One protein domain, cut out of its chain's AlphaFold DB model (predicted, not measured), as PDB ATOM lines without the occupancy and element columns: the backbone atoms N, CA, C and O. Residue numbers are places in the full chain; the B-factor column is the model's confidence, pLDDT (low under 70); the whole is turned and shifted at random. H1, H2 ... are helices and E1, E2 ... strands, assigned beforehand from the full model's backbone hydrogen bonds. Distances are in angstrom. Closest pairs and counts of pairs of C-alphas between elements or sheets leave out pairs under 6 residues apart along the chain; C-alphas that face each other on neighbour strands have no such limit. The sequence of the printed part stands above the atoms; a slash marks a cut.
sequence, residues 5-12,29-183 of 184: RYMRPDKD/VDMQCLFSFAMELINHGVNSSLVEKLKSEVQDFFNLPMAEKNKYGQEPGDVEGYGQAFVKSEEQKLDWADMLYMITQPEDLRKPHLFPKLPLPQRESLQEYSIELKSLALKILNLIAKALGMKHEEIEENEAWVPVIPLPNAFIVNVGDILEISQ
ATOM      1  N   ARG A   5     -59.050  68.268  70.129       85.19
ATOM      2  CA  ARG A   5     -58.538  66.902  70.280       85.19
ATOM      3  C   ARG A   5     -57.732  66.690  71.567       85.19
ATOM      4  O   ARG A   5     -57.680  65.561  72.024       85.19
ATOM      5  N   TYR A   6     -57.210  67.740  72.200       84.25
ATOM      6  CA  TYR A   6     -56.444  67.646  73.454       84.25
ATOM      7  C   TYR A   6     -57.263  67.991  74.708       84.25
ATOM      8  O   TYR A   6     -56.756  67.922  75.823       84.25
ATOM      9  N   MET A   7     -58.533  68.383  74.557       83.00
ATOM     10  CA  MET A   7     -59.396  68.719  75.694       83.00
ATOM     11  C   MET A   7     -60.139  67.477  76.199       83.00
ATOM     12  O   MET A   7     -60.947  66.900  75.457       83.00
ATOM     13  N   ARG A   8     -59.889  67.088  77.455       78.00
ATOM     14  CA  ARG A   8     -60.623  66.032  78.172       78.00
ATOM     15  C   ARG A   8     -61.856  66.633  78.883       78.00
ATOM     16  O   ARG A   8     -61.804  67.800  79.260       78.00
ATOM     17  N   PRO A   9     -62.975  65.897  79.023       70.69
ATOM     18  CA  PRO A   9     -64.124  66.364  79.800       70.69
ATOM     19  C   PRO A   9     -63.804  66.419  81.306       70.69
ATOM     20  O   PRO A   9     -63.106  65.550  81.810       70.69
ATOM     21  N   ASP A  10     -64.372  67.389  82.033       58.16
ATOM     22  CA  ASP A  10     -64.086  67.721  83.450       58.16
ATOM     23  C   ASP A  10     -64.380  66.626  84.506       58.16
ATOM     24  O   ASP A  10     -64.287  66.887  85.704       58.16
ATOM     25  N   LYS A  11     -64.743  65.399  84.118       51.72
ATOM     26  CA  LYS A  11     -65.129  64.344  85.073       51.72
ATOM     27  C   LYS A  11     -63.953  63.664  85.796       51.72
ATOM     28  O   LYS A  11     -64.215  62.920  86.732       51.72
ATOM     29  N   ASP A  12     -62.707  63.978  85.439       49.75
ATOM     30  CA  ASP A  12     -61.492  63.335  85.974       49.75
ATOM     31  C   ASP A  12     -60.669  64.255  86.913       49.75
ATOM     32  O   ASP A  12     -59.438  64.210  86.923       49.75
ATOM     33  N   VAL A  29     -37.744  45.837 100.552       46.94
ATOM     34  CA  VAL A  29     -38.859  45.664  99.612       46.94
ATOM     35  C   VAL A  29     -40.048  45.401 100.518       46.94
ATOM     36  O   VAL A  29     -40.240  44.273 100.974       46.94
ATOM     37  N   ASP A  30     -40.728  46.473 100.912       36.78
ATOM     38  CA  ASP A  30     -41.882  46.371 101.785       36.78
ATOM     39  C   ASP A  30     -43.041  45.803 100.972       36.78
ATOM     40  O   ASP A  30     -43.746  46.515 100.258       36.78
ATOM     41  N   MET A  31     -43.196  44.480 101.038       43.53
ATOM     42  CA  MET A  31     -44.336  43.785 100.445       43.53
ATOM     43  C   MET A  31     -45.645  44.041 101.208       43.53
ATOM     44  O   MET A  31     -46.679  43.547 100.772       43.53
ATOM     45  N   GLN A  32     -45.646  44.844 102.282       32.88
ATOM     46  CA  GLN A  32     -46.882  45.298 102.929       32.88
ATOM     47  C   GLN A  32     -47.587  46.409 102.132       32.88
ATOM     48  O   GLN A  32     -48.718  46.745 102.451       32.88
ATOM     49  N   CYS A  33     -46.977  46.944 101.066       36.81
ATOM     50  CA  CYS A  33     -47.572  47.965 100.195       36.81
ATOM     51  C   CYS A  33     -48.089  47.415  98.853       36.81
ATOM     52  O   CYS A  33     -48.027  48.103  97.837       36.81
ATOM     53  N   LEU A  34     -48.665  46.209  98.838       42.72
ATOM     54  CA  LEU A  34     -49.517  45.766  97.719       42.72
ATOM     55  C   LEU A  34     -50.834  46.568  97.609       42.72
ATOM     56  O   LEU A  34     -51.596  46.352  96.677       42.72
ATOM     57  N   PHE A  35     -51.080  47.528  98.511       41.50
ATOM     58  CA  PHE A  35     -52.239  48.430  98.491       41.50
ATOM     59  C   PHE A  35     -52.312  49.350  97.255       41.50
ATOM     60  O   PHE A  35     -53.342  49.975  97.020       41.50
ATOM     61  N   SER A  36     -51.243  49.444  96.453       53.41
ATOM     62  CA  SER A  36     -51.239  50.137  95.161       53.41
ATOM     63  C   SER A  36     -50.500  49.316  94.104       53.41
ATOM     64  O   SER A  36     -49.417  48.804  94.367       53.41
ATOM     65  N   PHE A  37     -51.019  49.259  92.872       65.50
ATOM     66  CA  PHE A  37     -50.415  48.542  91.732       65.50
ATOM     67  C   PHE A  37     -49.002  49.022  91.320       65.50
ATOM     68  O   PHE A  37     -48.427  48.481  90.373       65.50
ATOM     69  N   ALA A  38     -48.435  50.027  92.000       69.88
ATOM     70  CA  ALA A  38     -47.112  50.596  91.763       69.88
ATOM     71  C   ALA A  38     -46.273  50.657  93.054       69.88
ATOM     72  O   ALA A  38     -46.797  50.945  94.128       69.88
ATOM     73  N   MET A  39     -44.963  50.430  92.931       80.75
ATOM     74  CA  MET A  39     -43.982  50.445  94.020       80.75
ATOM     75  C   MET A  39     -42.707  51.199  93.620       80.75
ATOM     76  O   MET A  39     -42.282  51.153  92.462       80.75
ATOM     77  N   GLU A  40     -42.069  51.866  94.584       82.69
ATOM     78  CA  GLU A  40     -40.757  52.481  94.380       82.69
ATOM     79  C   GLU A  40     -39.633  51.480  94.641       82.69
ATOM     80  O   GLU A  40     -39.580  50.823  95.682       82.69
ATOM     81  N   LEU A  41     -38.684  51.403  93.714       83.38
ATOM     82  CA  LEU A  41     -37.511  50.557  93.821       83.38
ATOM     83  C   LEU A  41     -36.246  51.413  93.899       83.38
ATOM     84  O   LEU A  41     -35.790  51.983  92.906       83.38
ATOM     85  N   ILE A  42     -35.656  51.445  95.090       86.38
ATOM     86  CA  ILE A  42     -34.354  52.058  95.380       86.38
ATOM     87  C   ILE A  42     -33.267  50.985  95.501       86.38
ATOM     88  O   ILE A  42     -33.563  49.806  95.680       86.38
ATOM     89  N   ASN A  43     -31.990  51.381  95.423       86.19
ATOM     90  CA  ASN A  43     -30.844  50.457  95.505       86.19
ATOM     91  C   ASN A  43     -30.939  49.275  94.514       86.19
ATOM     92  O   ASN A  43     -30.454  48.176  94.775       86.19
ATOM     93  N   HIS A  44     -31.551  49.518  93.353       88.12
ATOM     94  CA  HIS A  44     -31.839  48.536  92.304       88.12
ATOM     95  C   HIS A  44     -30.581  47.953  91.627       88.12
ATOM     96  O   HIS A  44     -30.660  46.943  90.929       88.12
ATOM     97  N   GLY A  45     -29.412  48.573  91.822       87.50
ATOM     98  CA  GLY A  45     -28.129  48.097  91.291       87.50
ATOM     99  C   GLY A  45     -27.895  48.383  89.803       87.50
ATOM    100  O   GLY A  45     -26.935  47.865  89.247       87.50
ATOM    101  N   VAL A  46     -28.752  49.200  89.184       91.94
ATOM    102  CA  VAL A  46     -28.527  49.791  87.845       91.94
ATOM    103  C   VAL A  46     -27.610  50.990  88.038       91.94
ATOM    104  O   VAL A  46     -27.794  51.749  89.000       91.94
ATOM    105  N   ASN A  47     -26.618  51.152  87.170       94.62
ATOM    106  CA  ASN A  47     -25.615  52.200  87.314       94.62
ATOM    107  C   ASN A  47     -26.265  53.595  87.206       94.62
ATOM    108  O   ASN A  47     -26.810  53.963  86.169       94.62
ATOM    109  N   SER A  48     -26.180  54.407  88.264       93.62
ATOM    110  CA  SER A  48     -26.798  55.741  88.286       93.62
ATOM    111  C   SER A  48     -26.228  56.676  87.219       93.62
ATOM    112  O   SER A  48     -26.968  57.454  86.624       93.62
ATOM    113  N   SER A  49     -24.932  56.570  86.907       95.75
ATOM    114  CA  SER A  49     -24.322  57.364  85.834       95.75
ATOM    115  C   SER A  49     -24.870  56.993  84.453       95.75
ATOM    116  O   SER A  49     -25.037  57.874  83.615       95.75
ATOM    117  N   LEU A  50     -25.218  55.720  84.238       96.06
ATOM    118  CA  LEU A  50     -25.873  55.258  83.016       96.06
ATOM    119  C   LEU A  50     -27.302  55.804  82.917       96.06
ATOM    120  O   LEU A  50     -27.693  56.297  81.859       96.06
ATOM    121  N   VAL A  51     -28.058  55.779  84.022       95.12
ATOM    122  CA  VAL A  51     -29.416  56.350  84.093       95.12
ATOM    123  C   VAL A  51     -29.399  57.846  83.768       95.12
ATOM    124  O   VAL A  51     -30.174  58.301  82.928       95.12
ATOM    125  N   GLU A  52     -28.506  58.616  84.393       95.62
ATOM    126  CA  GLU A  52     -28.396  60.060  84.149       95.62
ATOM    127  C   GLU A  52     -27.903  60.377  82.732       95.62
ATOM    128  O   GLU A  52     -28.427  61.286  82.084       95.62
ATOM    129  N   LYS A  53     -26.961  59.587  82.202       96.38
ATOM    130  CA  LYS A  53     -26.521  59.708  80.809       96.38
ATOM    131  C   LYS A  53     -27.686  59.490  79.845       96.38
ATOM    132  O   LYS A  53     -27.894  60.316  78.962       96.38
ATOM    133  N   LEU A  54     -28.480  58.435  80.039       95.31
ATOM    134  CA  LEU A  54     -29.615  58.147  79.164       95.31
ATOM    135  C   LEU A  54     -30.697  59.231  79.255       95.31
ATOM    136  O   LEU A  54     -31.240  59.631  78.228       95.31
ATOM    137  N   LYS A  55     -30.981  59.764  80.452       94.94
ATOM    138  CA  LYS A  55     -31.884  60.919  80.613       94.94
ATOM    139  C   LYS A  55     -31.407  62.125  79.802       94.94
ATOM    140  O   LYS A  55     -32.211  62.732  79.098       94.94
ATOM    141  N   SER A  56     -30.112  62.440  79.875       97.06
ATOM    142  CA  SER A  56     -29.508  63.519  79.085       97.06
ATOM    143  C   SER A  56     -29.629  63.253  77.585       97.06
ATOM    144  O   SER A  56     -30.045  64.133  76.842       97.06
ATOM    145  N   GLU A  57     -29.326  62.038  77.126       96.19
ATOM    146  CA  GLU A  57     -29.397  61.676  75.703       96.19
ATOM    147  C   GLU A  57     -30.834  61.727  75.157       96.19
ATOM    148  O   GLU A  57     -31.057  62.171  74.029       96.19
ATOM    149  N   VAL A  58     -31.822  61.320  75.962       95.19
ATOM    150  CA  VAL A  58     -33.247  61.474  75.634       95.19
ATOM    151  C   VAL A  58     -33.608  62.956  75.542       95.19
ATOM    152  O   VAL A  58     -34.244  63.372  74.574       95.19
ATOM    153  N   GLN A  59     -33.179  63.776  76.503       96.44
ATOM    154  CA  GLN A  59     -33.415  65.218  76.463       96.44
ATOM    155  C   GLN A  59     -32.802  65.856  75.206       96.44
ATOM    156  O   GLN A  59     -33.473  66.632  74.520       96.44
ATOM    157  N   ASP A  60     -31.569  65.486  74.865       96.06
ATOM    158  CA  ASP A  60     -30.884  65.948  73.660       96.06
ATOM    159  C   ASP A  60     -31.656  65.568  72.395       96.06
ATOM    160  O   ASP A  60     -31.838  66.413  71.517       96.06
ATOM    161  N   PHE A  61     -32.177  64.338  72.319       95.19
ATOM    162  CA  PHE A  61     -33.024  63.903  71.209       95.19
ATOM    163  C   PHE A  61     -34.261  64.797  71.050       95.19
ATOM    164  O   PHE A  61     -34.545  65.266  69.946       95.19
ATOM    165  N   PHE A  62     -34.994  65.078  72.131       95.31
ATOM    166  CA  PHE A  62     -36.214  65.892  72.052       95.31
ATOM    167  C   PHE A  62     -35.937  67.373  71.743       95.31
ATOM    168  O   PHE A  62     -36.797  68.030  71.138       95.31
ATOM    169  N   ASN A  63     -34.734  67.856  72.068       96.19
ATOM    170  CA  ASN A  63     -34.230  69.186  71.715       96.19
ATOM    171  C   ASN A  63     -33.773  69.312  70.249       96.19
ATOM    172  O   ASN A  63     -33.531  70.429  69.783       96.19
ATOM    173  N   LEU A  64     -33.659  68.207  69.500       96.12
ATOM    174  CA  LEU A  64     -33.300  68.256  68.083       96.12
ATOM    175  C   LEU A  64     -34.351  69.013  67.248       96.12
ATOM    176  O   LEU A  64     -35.551  68.985  67.557       96.12
ATOM    177  N   PRO A  65     -33.940  69.633  66.121       97.50
ATOM    178  CA  PRO A  65     -34.876  70.193  65.156       97.50
ATOM    179  C   PRO A  65     -35.884  69.147  64.674       97.50
ATOM    180  O   PRO A  65     -35.550  67.975  64.502       97.50
ATOM    181  N   MET A  66     -37.109  69.579  64.362       95.50
ATOM    182  CA  MET A  66     -38.173  68.667  63.923       95.50
ATOM    183  C   MET A  66     -37.766  67.818  62.706       95.50
ATOM    184  O   MET A  66     -38.085  66.639  62.644       95.50
ATOM    185  N   ALA A  67     -36.993  68.383  61.772       96.44
ATOM    186  CA  ALA A  67     -36.479  67.654  60.610       96.44
ATOM    187  C   ALA A  67     -35.558  66.477  60.983       96.44
ATOM    188  O   ALA A  67     -35.534  65.478  60.270       96.44
ATOM    189  N   GLU A  68     -34.817  66.578  62.089       95.56
ATOM    190  CA  GLU A  68     -33.965  65.501  62.597       95.56
ATOM    191  C   GLU A  68     -34.791  64.452  63.346       95.56
ATOM    192  O   GLU A  68     -34.606  63.259  63.112       95.56
ATOM    193  N   LYS A  69     -35.762  64.874  64.169       95.06
ATOM    194  CA  LYS A  69     -36.673  63.955  64.876       95.06
ATOM    195  C   LYS A  69     -37.549  63.154  63.912       95.06
ATOM    196  O   LYS A  69     -37.704  61.948  64.079       95.06
ATOM    197  N   ASN A  70     -38.025  63.784  62.838       93.75
ATOM    198  CA  ASN A  70     -38.837  63.138  61.802       93.75
ATOM    199  C   ASN A  70     -38.096  62.028  61.040       93.75
ATOM    200  O   ASN A  70     -38.750  61.199  60.415       93.75
ATOM    201  N   LYS A  71     -36.758  61.957  61.109       94.31
ATOM    202  CA  LYS A  71     -35.999  60.814  60.562       94.31
ATOM    203  C   LYS A  71     -36.276  59.511  61.311       94.31
ATOM    204  O   LYS A  71     -36.022  58.446  60.763       94.31
ATOM    205  N   TYR A  72     -36.780  59.616  62.537       95.19
ATOM    206  CA  TYR A  72     -37.206  58.502  63.375       95.19
ATOM    207  C   TYR A  72     -38.727  58.368  63.392       95.19
ATOM    208  O   TYR A  72     -39.238  57.642  64.231       95.19
ATOM    209  N   GLY A  73     -39.453  59.107  62.546       93.62
ATOM    210  CA  GLY A  73     -40.911  59.164  62.569       93.62
ATOM    211  C   GLY A  73     -41.564  57.794  62.394       93.62
ATOM    212  O   GLY A  73     -41.031  56.944  61.686       93.62
ATOM    213  N   GLN A  74     -42.723  57.604  63.023       92.06
ATOM    214  CA  GLN A  74     -43.542  56.406  62.822       92.06
ATOM    215  C   GLN A  74     -43.908  56.228  61.339       92.06
ATOM    216  O   GLN A  74     -44.351  57.172  60.675       92.06
ATOM    217  N   GLU A  75     -43.746  55.008  60.824       89.19
ATOM    218  CA  GLU A  75     -44.183  54.633  59.476       89.19
ATOM    219  C   GLU A  75     -45.680  54.248  59.471       89.19
ATOM    220  O   GLU A  75     -46.206  53.781  60.484       89.19
ATOM    221  N   PRO A  76     -46.412  54.412  58.350       84.94
ATOM    222  CA  PRO A  76     -47.825  54.039  58.284       84.94
ATOM    223  C   PRO A  76     -48.066  52.567  58.653       84.94
ATOM    224  O   PRO A  76     -47.581  51.660  57.980       84.94
ATOM    225  N   GLY A  77     -48.866  52.334  59.697       82.81
ATOM    226  CA  GLY A  77     -49.172  50.991  60.204       82.81
ATOM    227  C   GLY A  77     -48.164  50.444  61.220       82.81
ATOM    228  O   GLY A  77     -48.371  49.337  61.716       82.81
ATOM    229  N   ASP A  78     -47.122  51.207  61.554       85.19
ATOM    230  CA  ASP A  78     -46.180  50.904  62.629       85.19
ATOM    231  C   ASP A  78     -46.442  51.807  63.846       85.19
ATOM    232  O   ASP A  78     -46.928  52.934  63.726       85.19
ATOM    233  N   VAL A  79     -46.144  51.293  65.035       87.62
ATOM    234  CA  VAL A  79     -46.240  52.034  66.302       87.62
ATOM    235  C   VAL A  79     -44.866  52.488  66.796       87.62
ATOM    236  O   VAL A  79     -44.787  53.392  67.632       87.62
ATOM    237  N   GLU A  80     -43.789  51.882  66.287       92.69
ATOM    238  CA  GLU A  80     -42.414  52.268  66.597       92.69
ATOM    239  C   GLU A  80     -41.999  53.530  65.831       92.69
ATOM    240  O   GLU A  80     -42.337  53.716  64.665       92.69
ATOM    241  N   GLY A  81     -41.255  54.404  66.504       94.31
ATOM    242  CA  GLY A  81     -40.782  55.682  65.993       94.31
ATOM    243  C   GLY A  81     -41.185  56.876  66.859       94.31
ATOM    244  O   GLY A  81     -41.784  56.743  67.928       94.31
ATOM    245  N   TYR A  82     -40.803  58.062  66.391       94.69
ATOM    246  CA  TYR A  82     -41.168  59.360  66.932       94.69
ATOM    247  C   TYR A  82     -42.556  59.762  66.433       94.69
ATOM    248  O   TYR A  82     -42.817  59.757  65.228       94.69
ATOM    249  N   GLY A  83     -43.444  60.127  67.350       89.94
ATOM    250  CA  GLY A  83     -44.801  60.522  67.007       89.94
ATOM    251  C   GLY A  83     -45.738  60.561  68.204       89.94
ATOM    252  O   GLY A  83     -45.321  60.609  69.362       89.94
ATOM    253  N   GLN A  84     -47.030  60.562  67.898       85.44
ATOM    254  CA  GLN A  84     -48.099  60.499  68.887       85.44
ATOM    255  C   GLN A  84     -48.430  59.038  69.201       85.44
ATOM    256  O   GLN A  84     -48.384  58.166  68.333       85.44
ATOM    257  N   ALA A  85     -48.791  58.761  70.449       75.31
ATOM    258  CA  ALA A  85     -49.118  57.408  70.868       75.31
ATOM    259  C   ALA A  85     -50.459  56.958  70.257       75.31
ATOM    260  O   ALA A  85     -51.507  57.523  70.564       75.31
ATOM    261  N   PHE A  86     -50.436  55.910  69.427       66.81
ATOM    262  CA  PHE A  86     -51.625  55.142  69.032       66.81
ATOM    263  C   PHE A  86     -52.787  55.971  68.447       66.81
ATOM    264  O   PHE A  86     -53.931  55.831  68.888       66.81
ATOM    265  N   VAL A  87     -52.532  56.814  67.441       67.94
ATOM    266  CA  VAL A  87     -53.604  57.543  66.733       67.94
ATOM    267  C   VAL A  87     -54.352  56.594  65.791       67.94
ATOM    268  O   VAL A  87     -53.830  56.186  64.758       67.94
ATOM    269  N   LYS A  88     -55.583  56.227  66.153       68.88
ATOM    270  CA  LYS A  88     -56.437  55.265  65.434       68.88
ATOM    271  C   LYS A  88     -57.571  55.913  64.633       68.88
ATOM    272  O   LYS A  88     -58.134  55.257  63.765       68.88
ATOM    273  N   SER A  89     -57.948  57.158  64.938       74.12
ATOM    274  CA  SER A  89     -59.047  57.877  64.266       74.12
ATOM    275  C   SER A  89     -58.894  59.400  64.354       74.12
ATOM    276  O   SER A  89     -58.085  59.909  65.138       74.12
ATOM    277  N   GLU A  90     -59.686  60.135  63.572       76.25
ATOM    278  CA  GLU A  90     -59.730  61.605  63.599       76.25
ATOM    279  C   GLU A  90     -60.499  62.150  64.813       76.25
ATOM    280  O   GLU A  90     -60.225  63.252  65.295       76.25
ATOM    281  N   GLU A  91     -61.413  61.358  65.371       79.94
ATOM    282  CA  GLU A  91     -62.230  61.707  66.535       79.94
ATOM    283  C   GLU A  91     -61.508  61.446  67.866       79.94
ATOM    284  O   GLU A  91     -61.915  61.958  68.914       79.94
ATOM    285  N   GLN A  92     -60.424  60.664  67.839       79.88
ATOM    286  CA  GLN A  92     -59.661  60.307  69.030       79.88
ATOM    287  C   GLN A  92     -59.087  61.542  69.731       79.88
ATOM    288  O   GLN A  92     -58.454  62.408  69.109       79.88
ATOM    289  N   LYS A  93     -59.254  61.558  71.060       82.12
ATOM    290  CA  LYS A  93     -58.565  62.482  71.959       82.12
ATOM    291  C   LYS A  93     -57.091  62.120  72.050       82.12
ATOM    292  O   LYS A  93     -56.748  60.958  72.244       82.12
ATOM    293  N   LEU A  94     -56.248  63.125  71.878       82.69
ATOM    294  CA  LEU A  94     -54.802  62.991  71.879       82.69
ATOM    295  C   LEU A  94     -54.252  63.432  73.225       82.69
ATOM    296  O   LEU A  94     -54.755  64.382  73.834       82.69
ATOM    297  N   ASP A  95     -53.204  62.751  73.658       83.81
ATOM    298  CA  ASP A  95     -52.464  63.151  74.839       83.81
ATOM    299  C   ASP A  95     -51.559  64.335  74.519       83.81
ATOM    300  O   ASP A  95     -51.074  64.509  73.401       83.81
ATOM    301  N   TRP A  96     -51.327  65.179  75.521       87.62
ATOM    302  CA  TRP A  96     -50.379  66.282  75.406       87.62
ATOM    303  C   TRP A  96     -48.950  65.773  75.633       87.62
ATOM    304  O   TRP A  96     -48.298  66.118  76.617       87.62
ATOM    305  N   ALA A  97     -48.488  64.889  74.752       87.88
ATOM    306  CA  ALA A  97     -47.178  64.264  74.852       87.88
ATOM    307  C   ALA A  97     -46.644  63.891  73.470       87.88
ATOM    308  O   ALA A  97     -47.397  63.440  72.613       87.88
ATOM    309  N   ASP A  98     -45.336  64.030  73.284       89.88
ATOM    310  CA  ASP A  98     -44.619  63.391  72.183       89.88
ATOM    311  C   ASP A  98     -43.971  62.100  72.693       89.88
ATOM    312  O   ASP A  98     -43.564  62.016  73.854       89.88
ATOM    313  N   MET A  99     -43.828  61.106  71.819       92.00
ATOM    314  CA  MET A  99     -43.257  59.807  72.159       92.00
ATOM    315  C   MET A  99     -42.186  59.405  71.150       92.00
ATOM    316  O   MET A  99     -42.334  59.638  69.956       92.00
ATOM    317  N   LEU A 100     -41.122  58.767  71.635       93.50
ATOM    318  CA  LEU A 100     -40.244  57.922  70.832       93.50
ATOM    319  C   LEU A 100     -40.387  56.498  71.369       93.50
ATOM    320  O   LEU A 100     -39.934  56.215  72.479       93.50
ATOM    321  N   TYR A 101     -41.036  55.623  70.607       93.19
ATOM    322  CA  TYR A 101     -41.237  54.224  70.986       93.19
ATOM    323  C   TYR A 101     -40.344  53.315  70.144       93.19
ATOM    324  O   TYR A 101     -40.323  53.432  68.924       93.19
ATOM    325  N   MET A 102     -39.582  52.424  70.778       93.44
ATOM    326  CA  MET A 102     -38.701  51.485  70.080       93.44
ATOM    327  C   MET A 102     -38.590  50.181  70.863       93.44
ATOM    328  O   MET A 102     -38.349  50.191  72.074       93.44
ATOM    329  N   ILE A 103     -38.670  49.057  70.161       92.81
ATOM    330  CA  ILE A 103     -38.328  47.749  70.706       92.81
ATOM    331  C   ILE A 103     -36.805  47.665  70.832       92.81
ATOM    332  O   ILE A 103     -36.061  47.798  69.860       92.81
ATOM    333  N   THR A 104     -36.324  47.438  72.055       93.19
ATOM    334  CA  THR A 104     -34.884  47.298  72.334       93.19
ATOM    335  C   THR A 104     -34.437  45.843  72.430       93.19
ATOM    336  O   THR A 104     -33.249  45.568  72.256       93.19
ATOM    337  N   GLN A 105     -35.351  44.903  72.681       88.25
ATOM    338  CA  GLN A 105     -35.068  43.474  72.834       88.25
ATOM    339  C   GLN A 105     -36.240  42.616  72.319       88.25
ATOM    340  O   GLN A 105     -37.390  43.018  72.506       88.25
ATOM    341  N   PRO A 106     -35.969  41.405  71.793       91.81
ATOM    342  CA  PRO A 106     -34.650  40.904  71.392       91.81
ATOM    343  C   PRO A 106     -34.107  41.649  70.153       91.81
ATOM    344  O   PRO A 106     -34.815  42.438  69.530       91.81
ATOM    345  N   GLU A 107     -32.816  41.491  69.846       90.75
ATOM    346  CA  GLU A 107     -32.132  42.341  68.851       90.75
ATOM    347  C   GLU A 107     -32.664  42.185  67.423       90.75
ATOM    348  O   GLU A 107     -32.627  43.137  66.647       90.75
ATOM    349  N   ASP A 108     -33.179  41.006  67.090       92.69
ATOM    350  CA  ASP A 108     -33.764  40.653  65.798       92.69
ATOM    351  C   ASP A 108     -35.090  41.372  65.513       92.69
ATOM    352  O   ASP A 108     -35.449  41.542  64.349       92.69
ATOM    353  N   LEU A 109     -35.781  41.859  66.550       93.12
ATOM    354  CA  LEU A 109     -36.987  42.676  66.388       93.12
ATOM    355  C   LEU A 109     -36.683  44.165  66.177       93.12
ATOM    356  O   LEU A 109     -37.596  44.941  65.898       93.12
ATOM    357  N   ARG A 110     -35.420  44.594  66.291       94.31
ATOM    358  CA  ARG A 110     -35.066  46.012  66.159       94.31
ATOM    359  C   ARG A 110     -35.243  46.488  64.726       94.31
ATOM    360  O   ARG A 110     -34.620  45.978  63.793       94.31
ATOM    361  N   LYS A 111     -36.013  47.560  64.560       93.31
ATOM    362  CA  LYS A 111     -36.230  48.185  63.256       93.31
ATOM    363  C   LYS A 111     -34.932  48.799  62.708       93.31
ATOM    364  O   LYS A 111     -34.320  49.633  63.385       93.31
ATOM    365  N   PRO A 112     -34.528  48.481  61.460       91.56
ATOM    366  CA  PRO A 112     -33.299  49.011  60.860       91.56
ATOM    367  C   PRO A 112     -33.248  50.541  60.735       91.56
ATOM    368  O   PRO A 112     -32.161  51.120  60.688       91.56
ATOM    369  N   HIS A 113     -34.411  51.198  60.669       91.06
ATOM    370  CA  HIS A 113     -34.524  52.649  60.528       91.06
ATOM    371  C   HIS A 113     -34.540  53.404  61.871       91.06
ATOM    372  O   HIS A 113     -34.474  54.629  61.858       91.06
ATOM    373  N   LEU A 114     -34.572  52.703  63.014       94.75
ATOM    374  CA  LEU A 114     -34.655  53.312  64.347       94.75
ATOM    375  C   LEU A 114     -33.348  53.132  65.124       94.75
ATOM    376  O   LEU A 114     -32.431  53.947  65.018       94.75
ATOM    377  N   PHE A 115     -33.220  52.029  65.862       93.50
ATOM    378  CA  PHE A 115     -32.102  51.788  66.775       93.50
ATOM    379  C   PHE A 115     -30.715  51.898  66.097       93.50
ATOM    380  O   PHE A 115     -29.834  52.573  66.638       93.50
ATOM    381  N   PRO A 116     -30.483  51.344  64.884       91.44
ATOM    382  CA  PRO A 116     -29.200  51.491  64.191       91.44
ATOM    383  C   PRO A 116     -28.921  52.896  63.639       91.44
ATOM    384  O   PRO A 116     -27.797  53.159  63.209       91.44
ATOM    385  N   LYS A 117     -29.911  53.797  63.609       93.00
ATOM    386  CA  LYS A 117     -29.743  55.188  63.158       93.00
ATOM    387  C   LYS A 117     -29.369  56.145  64.284       93.00
ATOM    388  O   LYS A 117     -28.813  57.200  63.987       93.00
ATOM    389  N   LEU A 118     -29.578  55.747  65.540       93.44
ATOM    390  CA  LEU A 118     -29.110  56.510  66.695       93.44
ATOM    391  C   LEU A 118     -27.587  56.727  66.625       93.44
ATOM    392  O   LEU A 118     -26.861  55.803  66.219       93.44
ATOM    393  N   PRO A 119     -27.086  57.903  67.049       93.69
ATOM    394  CA  PRO A 119     -25.669  58.136  67.292       93.69
ATOM    395  C   PRO A 119     -25.044  57.009  68.118       93.69
ATOM    396  O   PRO A 119     -25.651  56.521  69.068       93.69
ATOM    397  N   LEU A 120     -23.817  56.607  67.767       93.56
ATOM    398  CA  LEU A 120     -23.156  55.455  68.392       93.56
ATOM    399  C   LEU A 120     -23.136  55.528  69.933       93.56
ATOM    400  O   LEU A 120     -23.559  54.545  70.538       93.56
ATOM    401  N   PRO A 121     -22.781  56.664  70.577       92.75
ATOM    402  CA  PRO A 121     -22.792  56.744  72.038       92.75
ATOM    403  C   PRO A 121     -24.175  56.492  72.650       92.75
ATOM    404  O   PRO A 121     -24.276  55.786  73.645       92.75
ATOM    405  N   GLN A 122     -25.235  57.010  72.018       93.94
ATOM    406  CA  GLN A 122     -26.617  56.831  72.480       93.94
ATOM    407  C   GLN A 122     -27.072  55.381  72.322       93.94
ATOM    408  O   GLN A 122     -27.758  54.830  73.180       93.94
ATOM    409  N   ARG A 123     -26.658  54.733  71.228       94.12
ATOM    410  CA  ARG A 123     -26.949  53.319  70.986       94.12
ATOM    411  C   ARG A 123     -26.302  52.425  72.041       94.12
ATOM    412  O   ARG A 123     -26.950  51.498  72.517       94.12
ATOM    413  N   GLU A 124     -25.049  52.699  72.396       95.50
ATOM    414  CA  GLU A 124     -24.322  51.960  73.432       95.50
ATOM    415  C   GLU A 124     -24.973  52.147  74.807       95.50
ATOM    416  O   GLU A 124     -25.277  51.151  75.464       95.50
ATOM    417  N   SER A 125     -25.290  53.388  75.193       96.44
ATOM    418  CA  SER A 125     -26.002  53.679  76.445       96.44
ATOM    419  C   SER A 125     -27.353  52.962  76.520       96.44
ATOM    420  O   SER A 125     -27.668  52.318  77.519       96.44
ATOM    421  N   LEU A 126     -28.163  53.035  75.456       95.81
ATOM    422  CA  LEU A 126     -29.487  52.410  75.417       95.81
ATOM    423  C   LEU A 126     -29.400  50.876  75.435       95.81
ATOM    424  O   LEU A 126     -30.224  50.223  76.078       95.81
ATOM    425  N   GLN A 127     -28.405  50.298  74.757       95.38
ATOM    426  CA  GLN A 127     -28.118  48.862  74.794       95.38
ATOM    427  C   GLN A 127     -27.778  48.410  76.218       95.38
ATOM    428  O   GLN A 127     -28.366  47.445  76.710       95.38
ATOM    429  N   GLU A 128     -26.837  49.096  76.867       96.44
ATOM    430  CA  GLU A 128     -26.389  48.783  78.224       96.44
ATOM    431  C   GLU A 128     -27.556  48.891  79.210       96.44
ATOM    432  O   GLU A 128     -27.852  47.941  79.937       96.44
ATOM    433  N   TYR A 129     -28.311  49.990  79.138       96.12
ATOM    434  CA  TYR A 129     -29.482  50.208  79.979       96.12
ATOM    435  C   TYR A 129     -30.553  49.131  79.771       96.12
ATOM    436  O   TYR A 129     -31.094  48.611  80.742       96.12
ATOM    437  N   SER A 130     -30.826  48.738  78.523       94.38
ATOM    438  CA  SER A 130     -31.781  47.669  78.194       94.38
ATOM    439  C   SER A 130     -31.393  46.322  78.827       94.38
ATOM    440  O   SER A 130     -32.253  45.601  79.343       94.38
ATOM    441  N   ILE A 131     -30.097  45.995  78.849       93.44
ATOM    442  CA  ILE A 131     -29.578  44.778  79.491       93.44
ATOM    443  C   ILE A 131     -29.741  44.855  81.016       93.44
ATOM    444  O   ILE A 131     -30.224  43.891  81.625       93.44
ATOM    445  N   GLU A 132     -29.383  45.986  81.634       94.00
ATOM    446  CA  GLU A 132     -29.549  46.185  83.080       94.00
ATOM    447  C   GLU A 132     -31.029  46.118  83.491       94.00
ATOM    448  O   GLU A 132     -31.367  45.416  84.449       94.00
ATOM    449  N   LEU A 133     -31.929  46.743  82.718       91.44
ATOM    450  CA  LEU A 133     -33.375  46.709  82.956       91.44
ATOM    451  C   LEU A 133     -33.946  45.296  82.841       91.44
ATOM    452  O   LEU A 133     -34.733  44.882  83.688       91.44
ATOM    453  N   LYS A 134     -33.530  44.526  81.826       88.69
ATOM    454  CA  LYS A 134     -33.953  43.127  81.663       88.69
ATOM    455  C   LYS A 134     -33.519  42.275  82.856       88.69
ATOM    456  O   LYS A 134     -34.310  41.487  83.371       88.69
ATOM    457  N   SER A 135     -32.275  42.436  83.307       88.94
ATOM    458  CA  SER A 135     -31.756  41.741  84.493       88.94
ATOM    459  C   SER A 135     -32.549  42.108  85.750       88.94
ATOM    460  O   SER A 135     -32.940  41.228  86.521       88.94
ATOM    461  N   LEU A 136     -32.842  43.397  85.934       88.19
ATOM    462  CA  LEU A 136     -33.636  43.893  87.053       88.19
ATOM    463  C   LEU A 136     -35.073  43.353  87.025       88.19
ATOM    464  O   LEU A 136     -35.536  42.816  88.029       88.19
ATOM    465  N   ALA A 137     -35.743  43.417  85.872       84.75
ATOM    466  CA  ALA A 137     -37.093  42.895  85.685       84.75
ATOM    467  C   ALA A 137     -37.170  41.397  86.019       84.75
ATOM    468  O   ALA A 137     -38.059  40.972  86.752       84.75
ATOM    469  N   LEU A 138     -36.192  40.598  85.574       82.50
ATOM    470  CA  LEU A 138     -36.117  39.174  85.920       82.50
ATOM    471  C   LEU A 138     -35.909  38.941  87.423       82.50
ATOM    472  O   LEU A 138     -36.480  38.001  87.976       82.50
ATOM    473  N   LYS A 139     -35.113  39.767  88.112       83.12
ATOM    474  CA  LYS A 139     -34.958  39.673  89.576       83.12
ATOM    475  C   LYS A 139     -36.279  39.956  90.290       83.12
ATOM    476  O   LYS A 139     -36.651  39.182  91.167       83.12
ATOM    477  N   ILE A 140     -36.991  41.011  89.887       83.69
ATOM    478  CA  ILE A 140     -38.295  41.383  90.457       83.69
ATOM    479  C   ILE A 140     -39.318  40.271  90.214       83.69
ATOM    480  O   ILE A 140     -39.939  39.806  91.164       83.69
ATOM    481  N   LEU A 141     -39.427  39.765  88.982       78.81
ATOM    482  CA  LEU A 141     -40.332  38.660  88.648       78.81
ATOM    483  C   LEU A 141     -40.047  37.404  89.481       78.81
ATOM    484  O   LEU A 141     -40.976  36.770  89.968       78.81
ATOM    485  N   ASN A 142     -38.774  37.066  89.708       74.88
ATOM    486  CA  ASN A 142     -38.410  35.944  90.577       74.88
ATOM    487  C   ASN A 142     -38.794  36.175  92.047       74.88
ATOM    488  O   ASN A 142     -39.106  35.214  92.748       74.88
ATOM    489  N   LEU A 143     -38.744  37.419  92.538       80.81
ATOM    490  CA  LEU A 143     -39.192  37.759  93.892       80.81
ATOM    491  C   LEU A 143     -40.716  37.670  94.005       80.81
ATOM    492  O   LEU A 143     -41.199  37.036  94.940       80.81
ATOM    493  N   ILE A 144     -41.448  38.209  93.026       77.69
ATOM    494  CA  ILE A 144     -42.910  38.100  92.945       77.69
ATOM    495  C   ILE A 144     -43.324  36.624  92.890       77.69
ATOM    496  O   ILE A 144     -44.140  36.190  93.693       77.69
ATOM    497  N   ALA A 145     -42.703  35.813  92.029       73.12
ATOM    498  CA  ALA A 145     -43.006  34.384  91.922       73.12
ATOM    499  C   ALA A 145     -42.771  33.620  93.240       73.12
ATOM    500  O   ALA A 145     -43.532  32.716  93.577       73.12
ATOM    501  N   LYS A 146     -41.737  33.988  94.012       71.25
ATOM    502  CA  LYS A 146     -41.509  33.429  95.356       71.25
ATOM    503  C   LYS A 146     -42.573  33.882  96.354       71.25
ATOM    504  O   LYS A 146     -43.005  33.068  97.166       71.25
ATOM    505  N   ALA A 147     -42.977  35.150  96.296       73.06
ATOM    506  CA  ALA A 147     -43.991  35.730  97.173       73.06
ATOM    507  C   ALA A 147     -45.378  35.118  96.936       73.06
ATOM    508  O   ALA A 147     -46.055  34.771  97.893       73.06
ATOM    509  N   LEU A 148     -45.750  34.880  95.673       71.06
ATOM    510  CA  LEU A 148     -46.999  34.208  95.288       71.06
ATOM    511  C   LEU A 148     -47.057  32.726  95.722       71.06
ATOM    512  O   LEU A 148     -48.118  32.113  95.707       71.06
ATOM    513  N   GLY A 149     -45.930  32.144  96.154       64.25
ATOM    514  CA  GLY A 149     -45.883  30.860  96.862       64.25
ATOM    515  C   GLY A 149     -46.284  30.937  98.347       64.25
ATOM    516  O   GLY A 149     -46.322  29.906  99.021       64.25
ATOM    517  N   MET A 150     -46.573  32.135  98.869       49.00
ATOM    518  CA  MET A 150     -47.119  32.410 100.202       49.00
ATOM    519  C   MET A 150     -48.574  32.896 100.050       49.00
ATOM    520  O   MET A 150     -48.926  33.513  99.051       49.00
ATOM    521  N   LYS A 151     -49.455  32.532 100.992       45.59
ATOM    522  CA  LYS A 151     -50.914  32.727 100.864       45.59
ATOM    523  C   LYS A 151     -51.299  34.201 100.677       45.59
ATOM    524  O   LYS A 151     -50.744  35.067 101.338       45.59
ATOM    525  N   HIS A 152     -52.303  34.407  99.825       46.22
ATOM    526  CA  HIS A 152     -52.935  35.676  99.462       46.22
ATOM    527  C   HIS A 152     -53.393  36.472 100.698       46.22
ATOM    528  O   HIS A 152     -54.143  35.951 101.525       46.22
ATOM    529  N   GLU A 153     -52.975  37.732 100.789       50.34
ATOM    530  CA  GLU A 153     -53.597  38.753 101.640       50.34
ATOM    531  C   GLU A 153     -54.499  39.611 100.742       50.34
ATOM    532  O   GLU A 153     -54.138  39.892  99.600       50.34
ATOM    533  N   GLU A 154     -55.719  39.908 101.187       44.66
ATOM    534  CA  GLU A 154     -56.724  40.637 100.403       44.66
ATOM    535  C   GLU A 154     -56.237  42.067 100.108       44.66
ATOM    536  O   GLU A 154     -55.828  42.790 101.015       44.66
ATOM    537  N   ILE A 155     -56.258  42.458  98.830       49.56
ATOM    538  CA  ILE A 155     -55.884  43.801  98.371       49.56
ATOM    539  C   ILE A 155     -57.165  44.640  98.312       49.56
ATOM    540  O   ILE A 155     -58.102  44.283  97.601       49.56
ATOM    541  N   GLU A 156     -57.213  45.751  99.051       45.56
ATOM    542  CA  GLU A 156     -58.289  46.742  98.940       45.56
ATOM    543  C   GLU A 156     -57.953  47.761  97.843       45.56
ATOM    544  O   GLU A 156     -57.001  48.534  97.968       45.56
ATOM    545  N   GLU A 157     -58.746  47.788  96.770       46.34
ATOM    546  CA  GLU A 157     -58.696  48.859  95.772       46.34
ATOM    547  C   GLU A 157     -59.341  50.135  96.323       46.34
ATOM    548  O   GLU A 157     -60.503  50.147  96.726       46.34
ATOM    549  N   ASN A 158     -58.595  51.240  96.286       52.03
ATOM    550  CA  ASN A 158     -59.125  52.577  96.529       52.03
ATOM    551  C   ASN A 158     -59.080  53.381  95.219       52.03
ATOM    552  O   ASN A 158     -58.010  53.584  94.656       52.03
ATOM    553  N   GLU A 159     -60.224  53.896  94.758       55.34
ATOM    554  CA  GLU A 159     -60.382  54.624  93.477       55.34
ATOM    555  C   GLU A 159     -59.782  56.053  93.470       55.34
ATOM    556  O   GLU A 159     -60.125  56.892  92.633       55.34
ATOM    557  N   ALA A 160     -58.905  56.385  94.420       66.62
ATOM    558  CA  ALA A 160     -58.316  57.714  94.526       66.62
ATOM    559  C   ALA A 160     -57.036  57.833  93.685       66.62
ATOM    560  O   ALA A 160     -56.130  57.008  93.773       66.62
ATOM    561  N   TRP A 161     -56.916  58.920  92.920       65.81
ATOM    562  CA  TRP A 161     -55.664  59.282  92.258       65.81
ATOM    563  C   TRP A 161     -54.623  59.716  93.291       65.81
ATOM    564  O   TRP A 161     -54.805  60.715  93.990       65.81
ATOM    565  N   VAL A 162     -53.507  58.995  93.358       69.38
ATOM    566  CA  VAL A 162     -52.394  59.314  94.258       69.38
ATOM    567  C   VAL A 162     -51.216  59.849  93.438       69.38
ATOM    568  O   VAL A 162     -50.749  59.157  92.530       69.38
ATOM    569  N   PRO A 163     -50.710  61.068  93.713       71.50
ATOM    570  CA  PRO A 163     -49.494  61.549  93.069       71.50
ATOM    571  C   PRO A 163     -48.290  60.727  93.542       71.50
ATOM    572  O   PRO A 163     -48.026  60.632  94.739       71.50
ATOM    573  N   VAL A 164     -47.529  60.178  92.598       71.88
ATOM    574  CA  VAL A 164     -46.266  59.482  92.874       71.88
ATOM    575  C   VAL A 164     -45.116  60.470  92.688       71.88
ATOM    576  O   VAL A 164     -44.908  60.981  91.587       71.88
ATOM    577  N   ILE A 165     -44.385  60.765  93.765       77.56
ATOM    578  CA  ILE A 165     -43.203  61.637  93.741       77.56
ATOM    579  C   ILE A 165     -41.968  60.740  93.877       77.56
ATOM    580  O   ILE A 165     -41.608  60.410  95.006       77.56
ATOM    581  N   PRO A 166     -41.317  60.354  92.763       77.56
ATOM    582  CA  PRO A 166     -40.224  59.395  92.806       77.56
ATOM    583  C   PRO A 166     -39.038  59.939  93.600       77.56
ATOM    584  O   PRO A 166     -38.578  61.066  93.370       77.56
ATOM    585  N   LEU A 167     -38.492  59.110  94.490       78.75
ATOM    586  CA  LEU A 167     -37.215  59.395  95.139       78.75
ATOM    587  C   LEU A 167     -36.080  59.564  94.102       78.75
ATOM    588  O   LEU A 167     -36.108  58.957  93.025       78.75
ATOM    589  N   PRO A 168     -35.036  60.362  94.408       84.50
ATOM    590  CA  PRO A 168     -33.870  60.473  93.539       84.50
ATOM    591  C   PRO A 168     -33.261  59.098  93.248       84.50
ATOM    592  O   PRO A 168     -32.990  58.328  94.168       84.50
ATOM    593  N   ASN A 169     -33.011  58.814  91.966       84.25
ATOM    594  CA  ASN A 169     -32.467  57.532  91.507       84.25
ATOM    595  C   ASN A 169     -33.314  56.313  91.943       84.25
ATOM    596  O   ASN A 169     -32.770  55.271  92.308       84.25
ATOM    597  N   ALA A 170     -34.641  56.457  91.935       85.12
ATOM    598  CA  ALA A 170     -35.586  55.358  92.093       85.12
ATOM    599  C   ALA A 170     -36.241  54.991  90.756       85.12
ATOM    600  O   ALA A 170     -36.441  55.847  89.890       85.12
ATOM    601  N   PHE A 171     -36.621  53.721  90.619       85.50
ATOM    602  CA  PHE A 171     -37.565  53.286  89.592       85.50
ATOM    603  C   PHE A 171     -38.964  53.181  90.182       85.50
ATOM    604  O   PHE A 171     -39.124  52.697  91.298       85.50
ATOM    605  N   ILE A 172     -39.976  53.569  89.410       85.69
ATOM    606  CA  ILE A 172     -41.357  53.175  89.683       85.69
ATOM    607  C   ILE A 172     -41.616  51.885  88.913       85.69
ATOM    608  O   ILE A 172     -41.397  51.833  87.702       85.69
ATOM    609  N   VAL A 173     -42.045  50.846  89.619       84.38
ATOM    610  CA  VAL A 173     -42.388  49.544  89.045       84.38
ATOM    611  C   VAL A 173     -43.871  49.318  89.272       84.38
ATOM    612  O   VAL A 173     -44.331  49.416  90.403       84.38
ATOM    613  N   ASN A 174     -44.616  49.006  88.218       81.62
ATOM    614  CA  ASN A 174     -46.035  48.690  88.303       81.62
ATOM    615  C   ASN A 174     -46.344  47.303  87.737       81.62
ATOM    616  O   ASN A 174     -45.615  46.782  86.888       81.62
ATOM    617  N   VAL A 175     -47.435  46.707  88.213       76.94
ATOM    618  CA  VAL A 175     -47.998  45.484  87.629       76.94
ATOM    619  C   VAL A 175     -48.808  45.879  86.395       76.94
ATOM    620  O   VAL A 175     -49.564  46.846  86.433       76.94
ATOM    621  N   GLY A 176     -48.603  45.173  85.282       71.88
ATOM    622  CA  GLY A 176     -49.399  45.342  84.065       71.88
ATOM    623  C   GLY A 176     -50.301  44.137  83.816       71.88
ATOM    624  O   GLY A 176     -49.952  43.024  84.213       71.88
ATOM    625  N   ASP A 177     -51.397  44.347  83.090       51.94
ATOM    626  CA  ASP A 177     -52.496  43.388  82.873       51.94
ATOM    627  C   ASP A 177     -52.028  41.986  82.422       51.94
ATOM    628  O   ASP A 177     -52.586  40.962  82.810       51.94
ATOM    629  N   ILE A 178     -50.957  41.897  81.622       50.69
ATOM    630  CA  ILE A 178     -50.419  40.606  81.146       50.69
ATOM    631  C   ILE A 178     -49.825  39.771  82.296       50.69
ATOM    632  O   ILE A 178     -49.876  38.541  82.257       50.69
ATOM    633  N   LEU A 179     -49.268  40.416  83.325       54.28
ATOM    634  CA  LEU A 179     -48.782  39.730  84.525       54.28
ATOM    635  C   LEU A 179     -49.934  39.349  85.463       54.28
ATOM    636  O   LEU A 179     -49.827  38.342  86.160       54.28
ATOM    637  N   GLU A 180     -51.033  40.101  85.438       47.66
ATOM    638  CA  GLU A 180     -52.237  39.842  86.231       47.66
ATOM    639  C   GLU A 180     -52.978  38.586  85.741       47.66
ATOM    640  O   GLU A 180     -53.326  37.717  86.536       47.66
ATOM    641  N   ILE A 181     -53.095  38.400  84.419       42.53
ATOM    642  CA  ILE A 181     -53.749  37.217  83.826       42.53
ATOM    643  C   ILE A 181     -52.978  35.918  84.113       42.53
ATOM    644  O   ILE A 181     -53.577  34.850  84.185       42.53
ATOM    645  N   SER A 182     -51.657  35.983  84.317       42.44
ATOM    646  CA  SER A 182     -50.840  34.797  84.627       42.44
ATOM    647  C   SER A 182     -51.100  34.192  86.017       42.44
ATOM    648  O   SER A 182     -50.509  33.165  86.354       42.44
ATOM    649  N   GLN A 183     -51.971  34.828  86.811       38.19
ATOM    650  CA  GLN A 183     -52.348  34.432  88.171       38.19
ATOM    651  C   GLN A 183     -53.804  33.934  88.291       38.19
ATOM    652  O   GLN A 183     -54.226  33.601  89.399       38.19
TER     653      GLN A 183
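Overview. This is residues 5 to 12 and 29 to 183 of the 184 residues of the protein "protein SRG1-like" of Coffea arabica (UniProt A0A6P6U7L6). A small two-stranded sheet, E1 with E4, and the hairpin E2 and E3 are set along one side of the long helix H3, in a loose frame. H1 crosses H3 near its first residues, H2 lies beside the hairpin, and long stretches with no named element loop between the parts. The 163 printed residues hold E1, H1, H2, E2, E3, H3, E4 and H4 in chain order; both sheets are antiparallel, and the class is mostly helix, with under half of the residues in named elements. The whole is loose, with a radius of gyration of the C-alphas of 18.8 A and spans of 54 by 42 by 30 A.

Along the chain. E1 is residues 38 to 41, beginning at C-alpha (-47.112, 50.596, 91.763), and E4 is 171 to 174. E2 is 81 to 83 and E3 is 99 to 101. H3, residues 120 to 147, measures 40.6 A and ends at C-alpha (-43.991, 35.730, 97.173). H1, 48 to 63, measures 22.6 A; H2 is 66 to 72 and H4 is 177 to 181.

Arrangement. E1 and E4 are antiparallel at 151 degrees, with N 39 and O 173 2.8 A apart. E2 and E3 form a hairpin, with N 81 and O 101 2.8 A apart. The closest C-alphas of H2 and E2, Tyr 72 and Gly 81, are 5.3 A apart. H1 touches H3 with residues 50 to 57 alone, closest at the C-alphas of Leu 54 and Ser 125, 6.4 A, at a steep tilt of 55 degrees. H3 and H4 are apart. H1, H3 and H4 have every O i to N i+4 pair within hydrogen-bond range; H2 has 1 of 3, and 3 of 4 O i to N i+3 pairs.

Size, cuts and confidence. The C-alphas farthest apart, Ala 67 and Lys 151, are 55.2 A apart. Residues 13 to 28 are not printed, and C-alphas 12 and 29 are 31.8 A apart. The links E2 to E3, E3 to H3 and H3 to E4 are long. Residues 63 to 68, of which 66 to 68 belong to H2, stand free. The mean pLDDT of the printed part is 80.0; residues 10 to 12, 29 to 38, 86 to 88, 149 to 162 and 177 to 183 are under 70.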